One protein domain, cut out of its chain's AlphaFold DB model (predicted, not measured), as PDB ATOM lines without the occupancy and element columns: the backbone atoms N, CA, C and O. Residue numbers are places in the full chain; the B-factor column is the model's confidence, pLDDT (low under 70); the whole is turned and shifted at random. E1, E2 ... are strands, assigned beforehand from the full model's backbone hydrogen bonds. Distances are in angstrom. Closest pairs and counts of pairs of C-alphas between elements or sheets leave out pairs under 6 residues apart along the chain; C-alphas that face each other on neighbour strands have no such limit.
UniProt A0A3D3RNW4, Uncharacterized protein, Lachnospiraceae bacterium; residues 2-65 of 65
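What this domain is: This is residues 2 to 65 of the 65 residues of an uncharacterized protein of Lachnospiraceae bacterium (UniProt A0A3D3RNW4). This model has little regular structure: a small two-strand hairpin, E1 and E2, at one end, and a long stretch with no named element, residues 15 to 65, that runs out from it, turns back at about residues 29 to 33, comes back toward the hairpin near residue 47, and there turns away and runs out again to Glu 65. Residues 29 to 35 stick out at the far turn. The printed part has 64 residues, with no named helix and two named strands, E1 then E2, antiparallel; the class is all strand, with under half of the residues in named elements. It is only just extended, close to loose, with a radius of gyration of the C-alphas of 16.2 A, and spans 51 by 27 by 20 A.

Where its parts are: Find C-alpha 2 at (90.179, 59.425, 56.782); from there E1, residues 2 to 5, runs 10.4 A. E2, residues 11 to 14, runs 9.9 A to C-alpha 14 at (92.970, 59.452, 61.268).

How they stand to each other: Look across the hairpin of E1 and E2, joined by a tight link: they are antiparallel at 153 degrees. N 4 and O 12 are within hydrogen-bond range at 2.9 A.

The domain as a whole: The C-alphas farthest apart, of His 8 and Glu 65, are 52.9 A apart. The printed part has no cut; residues 61 to 65 have pLDDT under 70.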
ATOM      1  N   TYR A   2      89.335  60.613  56.941       97.62
ATOM      2  CA  TYR A   2      90.179  59.425  56.782       97.62
ATOM      3  C   TYR A   2      89.916  58.450  57.929       97.62
ATOM      4  O   TYR A   2      90.256  58.723  59.078       97.62
ATOM      5  N   THR A   3      89.300  57.317  57.612       97.12
ATOM      6  CA  THR A   3      88.887  56.309  58.591       97.12
ATOM      7  C   THR A   3      89.501  54.970  58.215       97.12
ATOM      8  O   THR A   3      89.572  54.627  57.036       97.12
ATOM      9  N   LYS A   4      89.957  54.208  59.208       97.12
ATOM     10  CA  LYS A   4      90.452  52.841  59.024       97.12
ATOM     11  C   LYS A   4      89.639  51.865  59.854       97.12
ATOM     12  O   LYS A   4      89.452  52.103  61.047       97.12
ATOM     13  N   ILE A   5      89.255  50.759  59.230       97.62
ATOM     14  CA  ILE A   5      88.715  49.577  59.899       97.62
ATOM     15  C   ILE A   5      89.895  48.635  60.155       97.62
ATOM     16  O   ILE A   5      90.653  48.317  59.240       97.62
ATOM     17  N   LYS A   6      90.102  48.264  61.415       95.00
ATOM     18  CA  LYS A   6      91.138  47.333  61.865       95.00
ATOM     19  C   LYS A   6      90.539  45.937  62.070       95.00
ATOM     20  O   LYS A   6      89.362  45.701  61.799       95.00
ATOM     21  N   THR A   7      91.357  45.012  62.568       95.50
ATOM     22  CA  THR A   7      90.908  43.684  62.996       95.50
ATOM     23  C   THR A   7      89.749  43.786  63.990       95.50
ATOM     24  O   THR A   7      89.636  44.755  64.745       95.50
ATOM     25  N   HIS A   8      88.858  42.793  63.949       95.12
ATOM     26  CA  HIS A   8      87.666  42.717  64.803       95.12
ATOM     27  C   HIS A   8      86.726  43.935  64.709       95.12
ATOM     28  O   HIS A   8      86.012  44.240  65.657       95.12
ATOM     29  N   GLY A   9      86.721  44.647  63.576       95.25
ATOM     30  CA  GLY A   9      85.785  45.749  63.334       95.25
ATOM     31  C   GLY A   9      86.115  47.044  64.080       95.25
ATOM     32  O   GLY A   9      85.315  47.974  64.056       95.25
ATOM     33  N   ILE A  10      87.289  47.146  64.715       97.31
ATOM     34  CA  ILE A  10      87.695  48.372  65.411       97.31
ATOM     35  C   ILE A  10      87.881  49.502  64.393       97.31
ATOM     36  O   ILE A  10      88.730  49.424  63.504       97.31
ATOM     37  N   ILE A  11      87.134  50.592  64.557       97.00
ATOM     38  CA  ILE A  11      87.221  51.774  63.698       97.00
ATOM     39  C   ILE A  11      88.151  52.806  64.335       97.00
ATOM     40  O   ILE A  11      88.115  53.051  65.538       97.00
ATOM     41  N   SER A  12      88.994  53.442  63.524       95.94
ATOM     42  CA  SER A  12      89.800  54.584  63.958       95.94
ATOM     43  C   SER A  12      89.728  55.726  62.957       95.94
ATOM     44  O   SER A  12      89.912  55.519  61.756       95.94
ATOM     45  N   VAL A  13      89.506  56.935  63.466       96.75
ATOM     46  CA  VAL A  13      89.647  58.176  62.703       96.75
ATOM     47  C   VAL A  13      91.124  58.566  62.675       96.75
ATOM     48  O   VAL A  13      91.857  58.351  63.642       96.75
ATOM     49  N   LYS A  14      91.584  59.074  61.534       97.38
ATOM     50  CA  LYS A  14      92.970  59.452  61.268       97.38
ATOM     51  C   LYS A  14      93.021  60.832  60.630       97.38
ATOM     52  O   LYS A  14      92.046  61.282  60.028       97.38
ATOM     53  N   ARG A  15      94.189  61.470  60.730       97.50
ATOM     54  CA  ARG A  15      94.440  62.778  60.119       97.50
ATOM     55  C   ARG A  15      94.160  62.733  58.617       97.50
ATOM     56  O   ARG A  15      94.669  61.824  57.959       97.50
ATOM     57  N   PRO A  16      93.373  63.671  58.062       97.06
ATOM     58  CA  PRO A  16      93.134  63.750  56.629       97.06
ATOM     59  C   PRO A  16      94.432  63.727  55.815       97.06
ATOM     60  O   PRO A  16      95.402  64.399  56.153       97.06
ATOM     61  N   ILE A  17      94.423  62.973  54.715       97.00
ATOM     62  CA  ILE A  17      95.537  62.910  53.751       97.00
ATOM     63  C   ILE A  17      95.447  63.993  52.662       97.00
ATOM     64  O   ILE A  17      96.383  64.183  51.888       97.00
ATOM     65  N   SER A  18      94.313  64.696  52.588       96.56
ATOM     66  CA  SER A  18      94.091  65.828  51.687       96.56
ATOM     67  C   SER A  18      94.982  67.014  52.047       96.56
ATOM     68  O   SER A  18      95.291  67.237  53.218       96.56
ATOM     69  N   LYS A  19      95.334  67.821  51.046       95.44
ATOM     70  CA  LYS A  19      96.114  69.054  51.212       95.44
ATOM     71  C   LYS A  19      95.249  70.274  50.889       95.44
ATOM     72  O   LYS A  19      94.147  70.146  50.355       95.44
ATOM     73  N   ALA A  20      95.753  71.469  51.194       94.56
ATOM     74  CA  ALA A  20      95.126  72.702  50.727       94.56
ATOM     75  C   ALA A  20      94.918  72.638  49.203       94.56
ATOM     76  O   ALA A  20      95.804  72.185  48.477       94.56
ATOM     77  N   ARG A  21      93.751  73.100  48.733       95.62
ATOM     78  CA  ARG A  21      93.321  73.075  47.318       95.62
ATOM     79  C   ARG A  21      92.985  71.688  46.747       95.62
ATOM     80  O   ARG A  21      92.607  71.613  45.580       95.62
ATOM     81  N   SER A  22      93.066  70.602  47.526       97.69
ATOM     82  CA  SER A  22      92.422  69.339  47.138       97.69
ATOM     83  C   SER A  22      90.924  69.581  46.922       97.69
ATOM     84  O   SER A  22      90.284  70.226  47.752       97.69
ATOM     85  N   LYS A  23      90.371  69.068  45.819       97.19
ATOM     86  CA  LYS A  23      88.962  69.249  45.450       97.19
ATOM     87  C   LYS A  23      88.333  67.950  44.961       97.19
ATOM     88  O   LYS A  23      89.033  67.062  44.482       97.19
ATOM     89  N   ILE A  24      87.011  67.889  45.058       96.69
ATOM     90  CA  ILE A  24      86.159  66.903  44.393       96.69
ATOM     91  C   ILE A  24      85.182  67.663  43.496       96.69
ATOM     92  O   ILE A  24      84.818  68.794  43.815       96.69
ATOM     93  N   VAL A  25      84.784  67.060  42.378       96.12
ATOM     94  CA  VAL A  25      83.785  67.620  41.461       96.12
ATOM     95  C   VAL A  25      82.601  66.666  41.440       96.12
ATOM     96  O   VAL A  25      82.783  65.465  41.252       96.12
ATOM     97  N   LEU A  26      81.407  67.201  41.677       95.38
ATOM     98  CA  LEU A  26      80.151  66.463  41.625       95.38
ATOM     99  C   LEU A  26      79.318  67.028  40.477       95.38
ATOM    100  O   LEU A  26      79.188  68.245  40.366       95.38
ATOM    101  N   LYS A  27      78.745  66.148  39.652       94.44
ATOM    102  CA  LYS A  27      77.759  66.512  38.632       94.44
ATOM    103  C   LYS A  27      76.368  66.162  39.149       94.44
ATOM    104  O   LYS A  27      76.143  65.049  39.622       94.44
ATOM    105  N   ALA A  28      75.448  67.117  39.083       94.06
ATOM    106  CA  ALA A  28      74.049  66.861  39.384       94.06
ATOM    107  C   ALA A  28      73.403  66.144  38.186       94.06
ATOM    108  O   ALA A  28      73.202  66.748  37.140       94.06
ATOM    109  N   GLU A  29      73.087  64.854  38.333       95.12
ATOM    110  CA  GLU A  29      72.378  64.068  37.302       95.12
ATOM    111  C   GLU A  29      70.851  64.284  37.334       95.12
ATOM    112  O   GLU A  29      70.114  63.756  36.506       95.12
ATOM    113  N   MET A  30      70.362  65.053  38.309       95.25
ATOM    114  CA  MET A  30      68.968  65.473  38.444       95.25
ATOM    115  C   MET A  30      68.874  66.736  39.309       95.25
ATOM    116  O   MET A  30      69.825  67.100  40.005       95.25
ATOM    117  N   ASN A  31      67.699  67.370  39.324       95.56
ATOM    118  CA  ASN A  31      67.418  68.487  40.224       95.56
ATOM    119  C   ASN A  31      67.581  68.056  41.686       95.56
ATOM    120  O   ASN A  31      66.940  67.107  42.140       95.56
ATOM    121  N   MET A  32      68.415  68.773  42.440       95.06
ATOM    122  CA  MET A  32      68.680  68.446  43.836       95.06
ATOM    123  C   MET A  32      69.014  69.674  44.681       95.06
ATOM    124  O   MET A  32      69.360  70.738  44.174       95.06
ATOM    125  N   ARG A  33      68.951  69.496  46.002       96.81
ATOM    126  CA  ARG A  33      69.507  70.426  46.989       96.81
ATOM    127  C   ARG A  33      70.709  69.755  47.644       96.81
ATOM    128  O   ARG A  33      70.575  68.644  48.151       96.81
ATOM    129  N   LEU A  34      71.861  70.422  47.645       95.88
ATOM    130  CA  LEU A  34      73.075  69.928  48.292       95.88
ATOM    131  C   LEU A  34      73.357  70.739  49.560       95.88
ATOM    132  O   LEU A  34      73.573  71.946  49.494       95.88
ATOM    133  N   GLY A  35      73.369  70.065  50.708       97.44
ATOM    134  CA  GLY A  35      73.852  70.626  51.968       97.44
ATOM    135  C   GLY A  35      75.303  70.222  52.210       97.44
ATOM    136  O   GLY A  35      75.647  69.048  52.079       97.44
ATOM    137  N   VAL A  36      76.150  71.178  52.587       96.81
ATOM    138  CA  VAL A  36      77.552  70.930  52.949       96.81
ATOM    139  C   VAL A  36      77.818  71.546  54.315       96.81
ATOM    140  O   VAL A  36      77.535  72.720  54.532       96.81
ATOM    141  N   ALA A  37      78.382  70.757  55.228       96.38
ATOM    142  CA  ALA A  37      78.775  71.213  56.553       96.38
ATOM    143  C   ALA A  37      80.295  71.109  56.718       96.38
ATOM    144  O   ALA A  37      80.879  70.036  56.547       96.38
ATOM    145  N   ALA A  38      80.933  72.219  57.091       97.06
ATOM    146  CA  ALA A  38      82.283  72.175  57.633       97.06
ATOM    147  C   ALA A  38      82.199  71.587  59.048       97.06
ATOM    148  O   ALA A  38      81.667  72.218  59.960       97.06
ATOM    149  N   CYS A  39      82.660  70.345  59.208       96.56
ATOM    150  CA  CYS A  39      82.644  69.644  60.490       96.56
ATOM    151  C   CYS A  39      83.370  70.468  61.567       96.56
ATOM    152  O   CYS A  39      84.471  70.952  61.318       96.56
ATOM    153  N   SER A  40      82.776  70.590  62.757       96.69
ATOM    154  CA  SER A  40      83.285  71.404  63.873       96.69
ATOM    155  C   SER A  40      84.233  70.667  64.828       96.69
ATOM    156  O   SER A  40      84.774  71.281  65.744       96.69
ATOM    157  N   VAL A  41      84.449  69.361  64.632       97.44
ATOM    158  CA  VAL A  41      85.253  68.527  65.539       97.44
ATOM    159  C   VAL A  41      86.720  68.947  65.502       97.44
ATOM    160  O   VAL A  41      87.402  68.759  64.492       97.44
ATOM    161  N   SER A  42      87.221  69.458  66.623       96.88
ATOM    162  CA  SER A  42      88.628  69.856  66.804       96.88
ATOM    163  C   SER A  42      89.336  69.032  67.886       96.88
ATOM    164  O   SER A  42      90.547  69.109  68.039       96.88
ATOM    165  N   GLU A  43      88.595  68.195  68.605       96.38
ATOM    166  CA  GLU A  43      89.046  67.379  69.734       96.38
ATOM    167  C   GLU A  43      89.747  66.086  69.290       96.38
ATOM    168  O   GLU A  43      90.285  65.347  70.110       96.38
ATOM    169  N   SER A  44      89.730  65.778  67.989       93.81
ATOM    170  CA  SER A  44      90.288  64.545  67.431       93.81
ATOM    171  C   SER A  44      91.063  64.774  66.132       93.81
ATOM    172  O   SER A  44      91.052  65.851  65.532       93.81
ATOM    173  N   ASP A  45      91.685  63.702  65.638       96.88
ATOM    174  CA  ASP A  45      92.384  63.678  64.352       96.88
ATOM    175  C   ASP A  45      91.463  63.919  63.136       96.88
ATOM    176  O   ASP A  45      91.977  64.102  62.036       96.88
ATOM    177  N   CYS A  46      90.131  63.949  63.297       96.25
ATOM    178  CA  CYS A  46      89.168  64.081  62.192       96.25
ATOM    179  C   CYS A  46      89.453  65.279  61.274       96.25
ATOM    180  O   CYS A  46      89.464  65.125  60.053       96.25
ATOM    181  N   ASN A  47      89.724  66.441  61.873       96.94
ATOM    182  CA  ASN A  47      90.082  67.681  61.183       96.94
ATOM    183  C   ASN A  47      91.511  68.129  61.547       96.94
ATOM    184  O   ASN A  47      91.810  69.318  61.574       96.94
ATOM    185  N   SER A  48      92.399  67.187  61.890       95.44
ATOM    186  CA  SER A  48      93.775  67.482  62.332       95.44
ATOM    187  C   SER A  48      93.871  68.456  63.520       95.44
ATOM    188  O   SER A  48      94.854  69.185  63.638       95.44
ATOM    189  N   GLY A  49      92.857  68.489  64.389       95.44
ATOM    190  CA  GLY A  49      92.810  69.385  65.547       95.44
ATOM    191  C   GLY A  49      92.520  70.860  65.242       95.44
ATOM    192  O   GLY A  49      92.566  71.684  66.151       95.44
ATOM    193  N   LYS A  50      92.237  71.229  63.983       94.38
ATOM    194  CA  LYS A  50      91.893  72.607  63.605       94.38
ATOM    195  C   LYS A  50      90.862  72.627  62.485       94.38
ATOM    196  O   LYS A  50      91.155  72.251  61.353       94.38
ATOM    197  N   CYS A  51      89.678  73.146  62.783       96.44
ATOM    198  CA  CYS A  51      88.645  73.345  61.774       96.44
ATOM    199  C   CYS A  51      88.946  74.564  60.892       96.44
ATOM    200  O   CYS A  51      89.429  75.596  61.359       96.44
ATOM    201  N   THR A  52      88.642  74.437  59.603       94.81
ATOM    202  CA  THR A  52      88.758  75.500  58.598       94.81
ATOM    203  C   THR A  52      87.499  75.537  57.741       94.81
ATOM    204  O   THR A  52      86.741  74.567  57.702       94.81
ATOM    205  N   SER A  53      87.276  76.637  57.024       95.94
ATOM    206  CA  SER A  53      86.186  76.721  56.051       95.94
ATOM    207  C   SER A  53      86.409  75.776  54.861       95.94
ATOM    208  O   SER A  53      87.535  75.373  54.557       95.94
ATOM    209  N   ILE A  54      85.311  75.426  54.187       96.06
ATOM    210  CA  ILE A  54      85.296  74.686  52.921       96.06
ATOM    211  C   ILE A  54      84.759  75.635  51.848       96.06
ATOM    212  O   ILE A  54      83.744  76.295  52.068       96.06
ATOM    213  N   GLN A  55      85.431  75.706  50.700       96.94
ATOM    214  CA  GLN A  55      84.953  76.472  49.549       96.94
ATOM    215  C   GLN A  55      84.005  75.615  48.707       96.94
ATOM    216  O   GLN A  55      84.310  74.461  48.410       96.94
ATOM    217  N   ILE A  56      82.883  76.204  48.297       96.94
ATOM    218  CA  ILE A  56      81.917  75.599  47.380       96.94
ATOM    219  C   ILE A  56      81.832  76.508  46.159       96.94
ATOM    220  O   ILE A  56      81.665  77.718  46.305       96.94
ATOM    221  N   ILE A  57      81.975  75.924  44.973       95.94
ATOM    222  CA  ILE A  57      81.823  76.615  43.694       95.94
ATOM    223  C   ILE A  57      80.692  75.906  42.955       95.94
ATOM    224  O   ILE A  57      80.700  74.679  42.859       95.94
ATOM    225  N   ILE A  58      79.707  76.675  42.498       94.38
ATOM    226  CA  ILE A  58      78.603  76.187  41.673       94.38
ATOM    227  C   ILE A  58      78.869  76.704  40.265       94.38
ATOM    228  O   ILE A  58      78.940  77.914  40.058       94.38
ATOM    229  N   GLU A  59      79.043  75.783  39.330       91.44
ATOM    230  CA  GLU A  59      79.266  76.073  37.917       91.44
ATOM    231  C   GLU A  59      78.169  75.369  37.122       91.44
ATOM    232  O   GLU A  59      77.875  74.198  37.374       91.44
ATOM    233  N   ASP A  60      77.562  76.084  36.180       86.38
ATOM    234  CA  ASP A  60      76.684  75.480  35.186       86.38
ATOM    235  C   ASP A  60      77.526  75.152  33.952       86.38
ATOM    236  O   ASP A  60      78.093  76.047  33.321       86.38
ATOM    237  N   GLN A  61      77.648  73.864  33.629       68.31
ATOM    238  CA  GLN A  61      78.421  73.429  32.465       68.31
ATOM    239  C   GLN A  61      77.738  73.787  31.139       68.31
ATOM    240  O   GLN A  61      78.411  73.797  30.116       68.31
ATOM    241  N   ASN A  62      76.451  74.153  31.156       65.62
ATOM    242  CA  ASN A  62      75.703  74.539  29.959       65.62
ATOM    243  C   ASN A  62      75.855  76.027  29.590       65.62
ATOM    244  O   ASN A  62      75.299  76.460  28.590       65.62
ATOM    245  N   LEU A  63      76.573  76.828  30.388       56.53
ATOM    246  CA  LEU A  63      76.835  78.253  30.109       56.53
ATOM    247  C   LEU A  63      78.193  78.499  29.425       56.53
ATOM    248  O   LEU A  63      78.617  79.647  29.292       56.53
ATOM    249  N   LEU A  64      78.898  77.428  29.047       54.88
ATOM    250  CA  LEU A  64      80.187  77.470  28.343       54.88
ATOM    251  C   LEU A  64      80.085  77.009  26.875       54.88
ATOM    252  O   LEU A  64      81.114  76.967  26.199       54.88
ATOM    253  N   GLU A  65      78.875  76.686  26.402       46.91
ATOM    254  CA  GLU A  65      78.541  76.408  24.994       46.91
ATOM    255  C   GLU A  65      77.806  77.589  24.345       46.91
ATOM    256  O   GLU A  65      76.938  78.196  25.017       46.91
TER     257      GLU A  65